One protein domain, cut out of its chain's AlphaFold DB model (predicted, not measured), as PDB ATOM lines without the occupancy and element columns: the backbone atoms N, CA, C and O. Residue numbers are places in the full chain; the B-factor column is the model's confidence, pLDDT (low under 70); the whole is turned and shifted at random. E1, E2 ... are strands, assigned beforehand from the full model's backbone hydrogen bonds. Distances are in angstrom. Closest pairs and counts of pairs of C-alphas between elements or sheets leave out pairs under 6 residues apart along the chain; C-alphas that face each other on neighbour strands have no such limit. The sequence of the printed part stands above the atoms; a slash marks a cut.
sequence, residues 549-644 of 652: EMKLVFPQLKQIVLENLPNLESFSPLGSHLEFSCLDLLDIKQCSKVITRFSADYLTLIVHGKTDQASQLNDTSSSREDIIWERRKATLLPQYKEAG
ATOM      1  N   GLU A 549     249.672 239.786 192.319       59.22
ATOM      2  CA  GLU A 549     250.760 239.128 191.585       59.22
ATOM      3  C   GLU A 549     250.336 238.822 190.141       59.22
ATOM      4  O   GLU A 549     249.362 238.103 189.894       59.22
ATOM      5  N   MET A 550     251.087 239.340 189.166       70.62
ATOM      6  CA  MET A 550     250.781 239.121 187.755       70.62
ATOM      7  C   MET A 550     251.349 237.779 187.293       70.62
ATOM      8  O   MET A 550     252.534 237.655 186.986       70.62
ATOM      9  N   LYS A 551     250.490 236.757 187.245       78.25
ATOM     10  CA  LYS A 551     250.852 235.412 186.785       78.25
ATOM     11  C   LYS A 551     251.013 235.355 185.257       78.25
ATOM     12  O   LYS A 551     250.081 235.663 184.511       78.25
ATOM     13  N   LEU A 552     252.195 234.934 184.811       80.69
ATOM     14  CA  LEU A 552     252.627 234.797 183.419       80.69
ATOM     15  C   LEU A 552     253.097 233.352 183.189       80.69
ATOM     16  O   LEU A 552     254.005 232.883 183.870       80.69
ATOM     17  N   VAL A 553     252.483 232.634 182.247       82.38
ATOM     18  CA  VAL A 553     252.699 231.186 182.065       82.38
ATOM     19  C   VAL A 553     253.256 230.895 180.676       82.38
ATOM     20  O   VAL A 553     252.652 231.273 179.676       82.38
ATOM     21  N   PHE A 554     254.366 230.161 180.623       81.25
ATOM     22  CA  PHE A 554     254.978 229.631 179.408       81.25
ATOM     23  C   PHE A 554     254.734 228.111 179.336       81.25
ATOM     24  O   PHE A 554     255.493 227.332 179.926       81.25
ATOM     25  N   PRO A 555     253.677 227.651 178.638       78.56
ATOM     26  CA  PRO A 555     253.234 226.261 178.724       78.56
ATOM     27  C   PRO A 555     254.167 225.276 178.008       78.56
ATOM     28  O   PRO A 555     254.277 224.137 178.453       78.56
ATOM     29  N   GLN A 556     254.847 225.691 176.930       81.81
ATOM     30  CA  GLN A 556     255.689 224.818 176.095       81.81
ATOM     31  C   GLN A 556     257.188 225.152 176.109       81.81
ATOM     32  O   GLN A 556     257.953 224.450 175.452       81.81
ATOM     33  N   LEU A 557     257.635 226.157 176.870       84.31
ATOM     34  CA  LEU A 557     259.034 226.599 176.855       84.31
ATOM     35  C   LEU A 557     259.941 225.548 177.505       84.31
ATOM     36  O   LEU A 557     259.836 225.303 178.704       84.31
ATOM     37  N   LYS A 558     260.808 224.919 176.699       82.50
ATOM     38  CA  LYS A 558     261.719 223.830 177.104       82.50
ATOM     39  C   LYS A 558     263.132 224.316 177.374       82.50
ATOM     40  O   LYS A 558     263.803 223.764 178.238       82.50
ATOM     41  N   GLN A 559     263.584 225.326 176.641       79.31
ATOM     42  CA  GLN A 559     264.949 225.822 176.728       79.31
ATOM     43  C   GLN A 559     264.962 227.340 176.887       79.31
ATOM     44  O   GLN A 559     264.424 228.057 176.045       79.31
ATOM     45  N   ILE A 560     265.627 227.803 177.945       87.69
ATOM     46  CA  ILE A 560     266.041 229.193 178.134       87.69
ATOM     47  C   ILE A 560     267.567 229.197 178.220       87.69
ATOM     48  O   ILE A 560     268.132 228.557 179.106       87.69
ATOM     49  N   VAL A 561     268.222 229.925 177.319       80.88
ATOM     50  CA  VAL A 561     269.661 230.216 177.377       80.88
ATOM     51  C   VAL A 561     269.844 231.729 177.389       80.88
ATOM     52  O   VAL A 561     269.395 232.405 176.467       80.88
ATOM     53  N   LEU A 562     270.497 232.248 178.425       85.81
ATOM     54  CA  LEU A 562     270.955 233.628 178.540       85.81
ATOM     55  C   LEU A 562     272.472 233.629 178.754       85.81
ATOM     56  O   LEU A 562     272.953 233.024 179.710       85.81
ATOM     57  N   GLU A 563     273.237 234.317 177.910       81.12
ATOM     58  CA  GLU A 563     274.703 234.339 178.025       81.12
ATOM     59  C   GLU A 563     275.277 235.745 177.810       81.12
ATOM     60  O   GLU A 563     274.989 236.395 176.808       81.12
ATOM     61  N   ASN A 564     276.129 236.214 178.728       78.44
ATOM     62  CA  ASN A 564     276.813 237.511 178.635       78.44
ATOM     63  C   ASN A 564     275.831 238.693 178.461       78.44
ATOM     64  O   ASN A 564     275.847 239.391 177.450       78.44
ATOM     65  N   LEU A 565     274.942 238.906 179.440       83.06
ATOM     66  CA  LEU A 565     273.972 240.013 179.445       83.06
ATOM     67  C   LEU A 565     274.273 240.965 180.623       83.06
ATOM     68  O   LEU A 565     273.684 240.834 181.701       83.06
ATOM     69  N   PRO A 566     275.220 241.913 180.462       76.50
ATOM     70  CA  PRO A 566     275.803 242.671 181.574       76.50
ATOM     71  C   PRO A 566     274.860 243.711 182.199       76.50
ATOM     72  O   PRO A 566     275.104 244.156 183.322       76.50
ATOM     73  N   ASN A 567     273.792 244.110 181.498       83.19
ATOM     74  CA  ASN A 567     272.789 245.053 181.997       83.19
ATOM     75  C   ASN A 567     271.423 244.424 182.312       83.19
ATOM     76  O   ASN A 567     270.518 245.165 182.680       83.19
ATOM     77  N   LEU A 568     271.274 243.094 182.245       83.81
ATOM     78  CA  LEU A 568     269.986 242.448 182.505       83.81
ATOM     79  C   LEU A 568     269.620 242.531 183.991       83.81
ATOM     80  O   LEU A 568     270.177 241.822 184.828       83.81
ATOM     81  N   GLU A 569     268.667 243.402 184.312       82.94
ATOM     82  CA  GLU A 569     268.174 243.651 185.664       82.94
ATOM     83  C   GLU A 569     267.145 242.592 186.082       82.94
ATOM     84  O   GLU A 569     267.165 242.132 187.219       82.94
ATOM     85  N   SER A 570     266.241 242.162 185.196       81.31
ATOM     86  CA  SER A 570     265.167 241.216 185.556       81.31
ATOM     87  C   SER A 570     264.629 240.408 184.371       81.31
ATOM     88  O   SER A 570     264.741 240.806 183.218       81.31
ATOM     89  N   PHE A 571     263.996 239.265 184.634       82.06
ATOM     90  CA  PHE A 571     263.235 238.554 183.596       82.06
ATOM     91  C   PHE A 571     261.860 239.174 183.340       82.06
ATOM     92  O   PHE A 571     261.323 239.027 182.247       82.06
ATOM     93  N   SER A 572     261.270 239.825 184.337       80.25
ATOM     94  CA  SER A 572     259.883 240.285 184.308       80.25
ATOM     95  C   SER A 572     259.671 241.489 185.226       80.25
ATOM     96  O   SER A 572     260.478 241.699 186.136       80.25
ATOM     97  N   PRO A 573     258.582 242.259 185.045       78.25
ATOM     98  CA  PRO A 573     258.262 243.388 185.913       78.25
ATOM     99  C   PRO A 573     258.086 242.982 187.382       78.25
ATOM    100  O   PRO A 573     257.658 241.865 187.689       78.25
ATOM    101  N   LEU A 574     258.375 243.912 188.296       77.00
ATOM    102  CA  LEU A 574     258.211 243.725 189.744       77.00
ATOM    103  C   LEU A 574     256.794 243.240 190.092       77.00
ATOM    104  O   LEU A 574     255.810 243.803 189.615       77.00
ATOM    105  N   GLY A 575     256.693 242.204 190.928       70.94
ATOM    106  CA  GLY A 575     255.410 241.580 191.284       70.94
ATOM    107  C   GLY A 575     254.847 240.603 190.238       70.94
ATOM    108  O   GLY A 575     253.735 240.104 190.407       70.94
ATOM    109  N   SER A 576     255.593 240.290 189.173       78.31
ATOM    110  CA  SER A 576     255.226 239.219 188.234       78.31
ATOM    111  C   SER A 576     255.670 237.846 188.743       78.31
ATOM    112  O   SER A 576     256.800 237.680 189.210       78.31
ATOM    113  N   HIS A 577     254.809 236.843 188.568       83.88
ATOM    114  CA  HIS A 577     255.099 235.434 188.832       83.88
ATOM    115  C   HIS A 577     255.140 234.663 187.507       83.88
ATOM    116  O   HIS A 577     254.122 234.507 186.837       83.88
ATOM    117  N   LEU A 578     256.330 234.207 187.125       85.19
ATOM    118  CA  LEU A 578     256.596 233.411 185.928       85.19
ATOM    119  C   LEU A 578     256.441 231.922 186.242       85.19
ATOM    120  O   LEU A 578     256.988 231.460 187.241       85.19
ATOM    121  N   GLU A 579     255.794 231.164 185.361       86.88
ATOM    122  CA  GLU A 579     255.726 229.700 185.437       86.88
ATOM    123  C   GLU A 579     256.136 229.057 184.111       86.88
ATOM    124  O   GLU A 579     255.608 229.397 183.052       86.88
ATOM    125  N   PHE A 580     257.052 228.091 184.176       86.75
ATOM    126  CA  PHE A 580     257.584 227.366 183.024       86.75
ATOM    127  C   PHE A 580     257.251 225.874 183.163       86.75
ATOM    128  O   PHE A 580     257.965 225.115 183.820       86.75
ATOM    129  N   SER A 581     256.138 225.446 182.561       83.88
ATOM    130  CA  SER A 581     255.601 224.089 182.753       83.88
ATOM    131  C   SER A 581     256.412 223.007 182.030       83.88
ATOM    132  O   SER A 581     256.508 221.874 182.500       83.88
ATOM    133  N   CYS A 582     257.029 223.339 180.894       83.44
ATOM    134  CA  CYS A 582     257.769 222.385 180.064       83.44
ATOM    135  C   CYS A 582     259.299 222.517 180.131       83.44
ATOM    136  O   CYS A 582     259.963 221.813 179.379       83.44
ATOM    137  N   LEU A 583     259.865 223.321 181.038       83.56
ATOM    138  CA  LEU A 583     261.300 223.632 181.034       83.56
ATOM    139  C   LEU A 583     262.180 222.392 181.266       83.56
ATOM    140  O   LEU A 583     262.094 221.745 182.305       83.56
ATOM    141  N   ASP A 584     263.036 222.079 180.297       81.88
ATOM    142  CA  ASP A 584     264.025 220.998 180.342       81.88
ATOM    143  C   ASP A 584     265.438 221.533 180.657       81.88
ATOM    144  O   ASP A 584     266.202 220.839 181.332       81.88
ATOM    145  N   LEU A 585     265.762 222.757 180.208       81.12
ATOM    146  CA  LEU A 585     267.042 223.455 180.404       81.12
ATOM    147  C   LEU A 585     266.832 224.953 180.705       81.12
ATOM    148  O   LEU A 585     266.162 225.663 179.951       81.12
ATOM    149  N   LEU A 586     267.485 225.430 181.764       84.75
ATOM    150  CA  LEU A 586     267.702 226.837 182.097       84.75
ATOM    151  C   LEU A 586     269.210 227.065 182.250       84.75
ATOM    152  O   LEU A 586     269.829 226.485 183.138       84.75
ATOM    153  N   ASP A 587     269.790 227.899 181.397       81.56
ATOM    154  CA  ASP A 587     271.223 228.200 181.378       81.56
ATOM    155  C   ASP A 587     271.402 229.723 181.383       81.56
ATOM    156  O   ASP A 587     271.054 230.384 180.409       81.56
ATOM    157  N   ILE A 588     271.859 230.298 182.496       84.38
ATOM    158  CA  ILE A 588     272.075 231.741 182.666       84.38
ATOM    159  C   ILE A 588     273.535 231.959 183.055       84.38
ATOM    160  O   ILE A 588     273.916 231.718 184.201       84.38
ATOM    161  N   LYS A 589     274.339 232.451 182.112       81.12
ATOM    162  CA  LYS A 589     275.779 232.691 182.280       81.12
ATOM    163  C   LYS A 589     276.123 234.165 182.160       81.12
ATOM    164  O   LYS A 589     275.637 234.847 181.260       81.12
ATOM    165  N   GLN A 590     277.004 234.657 183.026       75.88
ATOM    166  CA  GLN A 590     277.567 236.014 182.947       75.88
ATOM    167  C   GLN A 590     276.492 237.132 182.951       75.88
ATOM    168  O   GLN A 590     276.670 238.193 182.354       75.88
ATOM    169  N   CYS A 591     275.366 236.909 183.639       78.69
ATOM    170  CA  CYS A 591     274.239 237.849 183.757       78.69
ATOM    171  C   CYS A 591     274.191 238.469 185.169       78.69
ATOM    172  O   CYS A 591     273.294 238.201 185.968       78.69
ATOM    173  N   SER A 592     275.205 239.266 185.513       71.69
ATOM    174  CA  SER A 592     275.549 239.608 186.907       71.69
ATOM    175  C   SER A 592     274.550 240.497 187.669       71.69
ATOM    176  O   SER A 592     274.657 240.589 188.895       71.69
ATOM    177  N   LYS A 593     273.594 241.140 186.985       76.50
ATOM    178  CA  LYS A 593     272.619 242.078 187.579       76.50
ATOM    179  C   LYS A 593     271.217 241.500 187.811       76.50
ATOM    180  O   LYS A 593     270.399 242.176 188.433       76.50
ATOM    181  N   VAL A 594     270.935 240.273 187.364       78.44
ATOM    182  CA  VAL A 594     269.573 239.709 187.366       78.44
ATOM    183  C   VAL A 594     269.046 239.554 188.792       78.44
ATOM    184  O   VAL A 594     269.532 238.703 189.537       78.44
ATOM    185  N   ILE A 595     268.023 240.329 189.171       75.50
ATOM    186  CA  ILE A 595     267.401 240.260 190.502       75.50
ATOM    187  C   ILE A 595     266.405 239.103 190.649       75.50
ATOM    188  O   ILE A 595     266.288 238.572 191.759       75.50
ATOM    189  N   THR A 596     265.751 238.680 189.557       79.88
ATOM    190  CA  THR A 596     264.751 237.595 189.528       79.88
ATOM    191  C   THR A 596     265.288 236.314 190.171       79.88
ATOM    192  O   THR A 596     266.409 235.885 189.896       79.88
ATOM    193  N   ARG A 597     264.472 235.691 191.024       81.25
ATOM    194  CA  ARG A 597     264.742 234.395 191.651       81.25
ATOM    195  C   ARG A 597     264.079 233.281 190.867       81.25
ATOM    196  O   ARG A 597     262.883 233.363 190.599       81.25
ATOM    197  N   PHE A 598     264.836 232.227 190.586       84.00
ATOM    198  CA  PHE A 598     264.305 230.962 190.092       84.00
ATOM    199  C   PHE A 598     264.167 229.964 191.237       84.00
ATOM    200  O   PHE A 598     264.996 229.912 192.144       84.00
ATOM    201  N   SER A 599     263.105 229.176 191.177       82.50
ATOM    202  CA  SER A 599     262.776 228.090 192.096       82.50
ATOM    203  C   SER A 599     262.093 226.981 191.301       82.50
ATOM    204  O   SER A 599     261.586 227.235 190.212       82.50
ATOM    205  N   ALA A 600     262.089 225.754 191.802       81.81
ATOM    206  CA  ALA A 600     261.404 224.636 191.160       81.81
ATOM    207  C   ALA A 600     260.492 223.946 192.170       81.81
ATOM    208  O   ALA A 600     260.855 223.822 193.335       81.81
ATOM    209  N   ASP A 601     259.331 223.465 191.741       80.62
ATOM    210  CA  ASP A 601     258.630 222.444 192.512       80.62
ATOM    211  C   ASP A 601     259.120 221.056 192.081       80.62
ATOM    212  O   ASP A 601     258.924 220.642 190.938       80.62
ATOM    213  N   TYR A 602     259.754 220.317 192.995       74.75
ATOM    214  CA  TYR A 602     260.272 218.981 192.697       74.75
ATOM    215  C   TYR A 602     259.167 217.932 192.463       74.75
ATOM    216  O   TYR A 602     259.472 216.861 191.937       74.75
ATOM    217  N   LEU A 603     257.907 218.203 192.836       72.12
ATOM    218  CA  LEU A 603     256.784 217.282 192.611       72.12
ATOM    219  C   LEU A 603     256.199 217.404 191.198       72.12
ATOM    220  O   LEU A 603     255.974 216.391 190.536       72.12
ATOM    221  N   THR A 604     255.961 218.628 190.721       74.81
ATOM    222  CA  THR A 604     255.406 218.897 189.380       74.81
ATOM    223  C   THR A 604     256.465 219.129 188.297       74.81
ATOM    224  O   THR A 604     256.135 219.085 187.112       74.81
ATOM    225  N   LEU A 605     257.730 219.357 188.674       73.62
ATOM    226  CA  LEU A 605     258.833 219.762 187.785       73.62
ATOM    227  C   LEU A 605     258.548 221.057 186.997       73.62
ATOM    228  O   LEU A 605     259.063 221.243 185.885       73.62
ATOM    229  N   ILE A 606     257.734 221.940 187.586       80.81
ATOM    230  CA  ILE A 606     257.494 223.313 187.131       80.81
ATOM    231  C   ILE A 606     258.586 224.212 187.716       80.81
ATOM    232  O   ILE A 606     258.892 224.149 188.909       80.81
ATOM    233  N   VAL A 607     259.165 225.070 186.875       84.31
ATOM    234  CA  VAL A 607     260.079 226.132 187.317       84.31
ATOM    235  C   VAL A 607     259.292 227.431 187.471       84.31
ATOM    236  O   VAL A 607     258.520 227.807 186.590       84.31
ATOM    237  N   HIS A 608     259.504 228.117 188.589       84.75
ATOM    238  CA  HIS A 608     258.859 229.371 188.964       84.75
ATOM    239  C   HIS A 608     259.894 230.498 189.049       84.75
ATOM    240  O   HIS A 608     260.938 230.343 189.692       84.75
ATOM    241  N   GLY A 609     259.596 231.643 188.433       84.56
ATOM    242  CA  GLY A 609     260.401 232.863 188.516       84.56
ATOM    243  C   GLY A 609     259.652 233.988 189.233       84.56
ATOM    244  O   GLY A 609     258.520 234.288 188.861       84.56
ATOM    245  N   LYS A 610     260.262 234.647 190.226       81.31
ATOM    246  CA  LYS A 610     259.688 235.840 190.885       81.31
ATOM    247  C   LYS A 610     260.673 237.007 190.925       81.31
ATOM    248  O   LYS A 610     261.874 236.812 191.119       81.31
ATOM    249  N   THR A 611     260.158 238.219 190.722       75.81
ATOM    250  CA  THR A 611     260.941 239.464 190.699       75.81
ATOM    251  C   THR A 611     260.479 240.379 191.835       75.81
ATOM    252  O   THR A 611     259.485 241.100 191.711       75.81
ATOM    253  N   ASP A 612     261.207 240.324 192.952       66.06
ATOM    254  CA  ASP A 612     260.876 240.999 194.215       66.06
ATOM    255  C   ASP A 612     261.546 242.383 194.328       66.06
ATOM    256  O   ASP A 612     262.587 242.633 193.716       66.06
ATOM    257  N   GLN A 613     261.012 243.280 195.165       55.16
ATOM    258  CA  GLN A 613     261.676 244.561 195.444       55.16
ATOM    259  C   GLN A 613     262.983 244.379 196.237       55.16
ATOM    260  O   GLN A 613     263.038 243.663 197.237       55.16
ATOM    261  N   ALA A 614     264.024 245.120 195.843       45.97
ATOM    262  CA  ALA A 614     265.344 245.089 196.485       45.97
ATOM    263  C   ALA A 614     265.340 245.524 197.969       45.97
ATOM    264  O   ALA A 614     266.264 245.200 198.708       45.97
ATOM    265  N   SER A 615     264.286 246.206 198.427       43.56
ATOM    266  CA  SER A 615     264.091 246.664 199.810       43.56
ATOM    267  C   SER A 615     263.994 245.541 200.856       43.56
ATOM    268  O   SER A 615     264.082 245.829 202.047       43.56
ATOM    269  N   GLN A 616     263.847 244.276 200.443       45.25
ATOM    270  CA  GLN A 616     263.882 243.115 201.343       45.25
ATOM    271  C   GLN A 616     265.267 242.439 201.443       45.25
ATOM    272  O   GLN A 616     265.387 241.411 202.105       45.25
ATOM    273  N   LEU A 617     266.315 242.967 200.790       44.81
ATOM    274  CA  LEU A 617     267.584 242.252 200.588       44.81
ATOM    275  C   LEU A 617     268.782 242.929 201.265       44.81
ATOM    276  O   LEU A 617     269.410 243.825 200.709       44.81
ATOM    277  N   ASN A 618     269.155 242.408 202.436       38.34
ATOM    278  CA  ASN A 618     270.377 242.777 203.166       38.34
ATOM    279  C   ASN A 618     271.643 242.026 202.683       38.34
ATOM    280  O   ASN A 618     272.643 242.007 203.397       38.34
ATOM    281  N   ASP A 619     271.625 241.420 201.491       37.56
ATOM    282  CA  ASP A 619     272.770 240.694 200.919       37.56
ATOM    283  C   ASP A 619     273.497 241.524 199.854       37.56
ATOM    284  O   ASP A 619     273.194 241.481 198.660       37.56
ATOM    285  N   THR A 620     274.515 242.266 200.291       37.22
ATOM    286  CA  THR A 620     275.479 242.935 199.408       37.22
ATOM    287  C   THR A 620     276.558 241.957 198.929       37.22
ATOM    288  O   THR A 620     277.737 242.119 199.247       37.22
ATOM    289  N   SER A 621     276.167 240.930 198.171       36.84
ATOM    290  CA  SER A 621     277.091 240.002 197.507       36.84
ATOM    291  C   SER A 621     277.245 240.358 196.024       36.84
ATOM    292  O   SER A 621     276.361 240.087 195.209       36.84
ATOM    293  N   SER A 622     278.379 240.961 195.659       41.00
ATOM    294  CA  SER A 622     278.805 241.068 194.258       41.00
ATOM    295  C   SER A 622     278.991 239.674 193.643       41.00
ATOM    296  O   SER A 622     279.431 238.770 194.346       41.00
ATOM    297  N   SER A 623     278.703 239.546 192.342       43.81
ATOM    298  CA  SER A 623     278.567 238.287 191.580       43.81
ATOM    299  C   SER A 623     277.535 237.305 192.153       43.81
ATOM    300  O   SER A 623     277.823 236.542 193.071       43.81
ATOM    301  N   ARG A 624     276.344 237.275 191.537       57.00
ATOM    302  CA  ARG A 624     275.512 236.061 191.508       57.00
ATOM    303  C   ARG A 624     276.197 235.033 190.595       57.00
ATOM    304  O   ARG A 624     276.765 235.423 189.576       57.00
ATOM    305  N   GLU A 625     276.169 233.763 190.984       61.81
ATOM    306  CA  GLU A 625     276.772 232.655 190.228       61.81
ATOM    307  C   GLU A 625     275.974 232.329 188.951       61.81
ATOM    308  O   GLU A 625     274.789 232.661 188.852       61.81
ATOM    309  N   ASP A 626     276.613 231.663 187.982       72.62
ATOM    310  CA  ASP A 626     275.947 231.176 186.767       72.62
ATOM    311  C   ASP A 626     274.885 230.115 187.130       72.62
ATOM    312  O   ASP A 626     275.181 229.112 187.786       72.62
ATOM    313  N   ILE A 627     273.637 230.312 186.694       75.31
ATOM    314  CA  ILE A 627     272.510 229.429 187.028       75.31
ATOM    315  C   ILE A 627     272.345 228.399 185.912       75.31
ATOM    316  O   ILE A 627     271.844 228.722 184.838       75.31
ATOM    317  N   ILE A 628     272.715 227.145 186.183       75.69
ATOM    318  CA  ILE A 628     272.535 226.023 185.250       75.69
ATOM    319  C   ILE A 628     271.615 224.976 185.884       75.69
ATOM    320  O   ILE A 628     272.014 224.246 186.793       75.69
ATOM    321  N   TRP A 629     270.386 224.868 185.387       76.31
ATOM    322  CA  TRP A 629     269.408 223.863 185.800       76.31
ATOM    323  C   TRP A 629     268.955 223.014 184.612       76.31
ATOM    324  O   TRP A 629     268.600 223.530 183.556       76.31
ATOM    325  N   GLU A 630     268.923 221.700 184.809       74.12
ATOM    326  CA  GLU A 630     268.369 220.745 183.850       74.12
ATOM    327  C   GLU A 630     267.418 219.796 184.571       74.12
ATOM    328  O   GLU A 630     267.782 219.217 185.597       74.12
ATOM    329  N   ARG A 631     266.245 219.536 183.980       62.09
ATOM    330  CA  ARG A 631     265.163 218.703 184.549       62.09
ATOM    331  C   ARG A 631     265.588 217.285 184.982       62.09
ATOM    332  O   ARG A 631     264.822 216.588 185.645       62.09
ATOM    333  N   ARG A 632     266.779 216.817 184.588       64.31
ATOM    334  CA  ARG A 632     267.309 215.470 184.882       64.31
ATOM    335  C   ARG A 632     268.768 215.450 185.375       64.31
ATOM    336  O   ARG A 632     269.397 214.395 185.319       64.31
ATOM    337  N   LYS A 633     269.315 216.573 185.864       62.81
ATOM    338  CA  LYS A 633     270.637 216.624 186.527       62.81
ATOM    339  C   LYS A 633     270.522 217.112 187.973       62.81
ATOM    340  O   LYS A 633     269.503 217.644 188.388       62.81
ATOM    341  N   ALA A 634     271.587 216.909 188.746       48.50
ATOM    342  CA  ALA A 634     271.635 217.192 190.182       48.50
ATOM    343  C   ALA A 634     271.924 218.670 190.538       48.50
ATOM    344  O   ALA A 634     272.503 218.940 191.588       48.50
ATOM    345  N   THR A 635     271.560 219.628 189.678       56.75
ATOM    346  CA  THR A 635     271.637 221.060 190.000       56.75
ATOM    347  C   THR A 635     270.313 221.531 190.602       56.75
ATOM    348  O   THR A 635     269.238 221.275 190.064       56.75
ATOM    349  N   LEU A 636     270.381 222.177 191.768       61.88
ATOM    350  CA  LEU A 636     269.215 222.439 192.614       61.88
ATOM    351  C   LEU A 636     268.833 223.922 192.594       61.88
ATOM    352  O   LEU A 636     269.434 224.736 193.292       61.88
ATOM    353  N   LEU A 637     267.785 224.254 191.838       67.88
ATOM    354  CA  LEU A 637     266.990 225.452 192.118       67.88
ATOM    355  C   LEU A 637     266.269 225.262 193.467       67.88
ATOM    356  O   LEU A 637     265.806 224.151 193.726       67.88
ATOM    357  N   PRO A 638     266.120 226.299 194.313       74.88
ATOM    358  CA  PRO A 638     265.372 226.202 195.568       74.88
ATOM    359  C   PRO A 638     263.951 225.649 195.380       74.88
ATOM    360  O   PRO A 638     263.273 226.012 194.419       74.88
ATOM    361  N   GLN A 639     263.472 224.829 196.325       74.94
ATOM    362  CA  GLN A 639     262.089 224.334 196.310       74.94
ATOM    363  C   GLN A 639     261.100 225.504 196.412       74.94
ATOM    364  O   GLN A 639     261.162 226.295 197.357       74.94
ATOM    365  N   TYR A 640     260.153 225.575 195.478       75.31
ATOM    366  CA  TYR A 640     259.050 226.530 195.521       75.31
ATOM    367  C   TYR A 640     258.111 226.235 196.707       75.31
ATOM    368  O   TYR A 640     257.773 225.081 196.982       75.31
ATOM    369  N   LYS A 641     257.679 227.288 197.410       68.81
ATOM    370  CA  LYS A 641     256.646 227.238 198.455       68.81
ATOM    371  C   LYS A 641     255.570 228.273 198.126       68.81
ATOM    372  O   LYS A 641     255.878 229.454 197.983       68.81
ATOM    373  N   GLU A 642     254.319 227.835 198.033       59.88
ATOM    374  CA  GLU A 642     253.186 228.718 197.752       59.88
ATOM    375  C   GLU A 642     252.786 229.529 198.999       59.88
ATOM    376  O   GLU A 642     252.739 229.011 200.119       59.88
ATOM    377  N   ALA A 643     252.516 230.824 198.814       50.47
ATOM    378  CA  ALA A 643     252.270 231.763 199.906       50.47
ATOM    379  C   ALA A 643     250.877 231.558 200.531       50.47
ATOM    380  O   ALA A 643     249.893 232.151 200.098       50.47
ATOM    381  N   GLY A 644     250.809 230.718 201.566       48.47
ATOM    382  CA  GLY A 644     249.576 230.395 202.294       48.47
ATOM    383  C   GLY A 644     249.362 228.903 202.558       48.47
ATOM    384  O   GLY A 644     248.442 228.552 203.291       48.47
TER     385      GLY A 644
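AT A GLANCE: This is residues 549 to 644 of the 652 residues of the protein "disease resistance protein At4g27190-like" of Gossypium hirsutum (UniProt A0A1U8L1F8). With little regular structure, the chain winds in two stacked turns, E1 to E2 and E3 to E4, whose strands begin two mixed sheets, E1 E3 E6 E5 and E2 E4 E7. Of 96 printed residues, 32 form seven named strands, E1 to E7: all strand. It is compact, radius of gyration of the C-alphas 13.1 A, spanning 33 by 32 by 21 A.

IN THESE COORDINATES: E1, residues 550 to 554, begins at C-alpha (250.781, 239.121, 187.755) and spans 13.3 A; E2 is 559 to 563, E3 576 to 580, E4 585 to 589, E5 597 to 600, E6 607 to 610; E7, 627 to 630, ends at (268.369, 220.745, 183.850).

HOW THE PARTS SIT: E3 is parallel to E1, N 552 and O 577 within hydrogen-bond range at 2.8 A. E5 and E6 are a hairpin, N 597 and O 610 at 2.8 A.

THE WHOLE: The printed part has no cut. Links E2 to E3 and E6 to E7 are long; residues 615 to 621 stand free. pLDDT is under 70 at 26 residues.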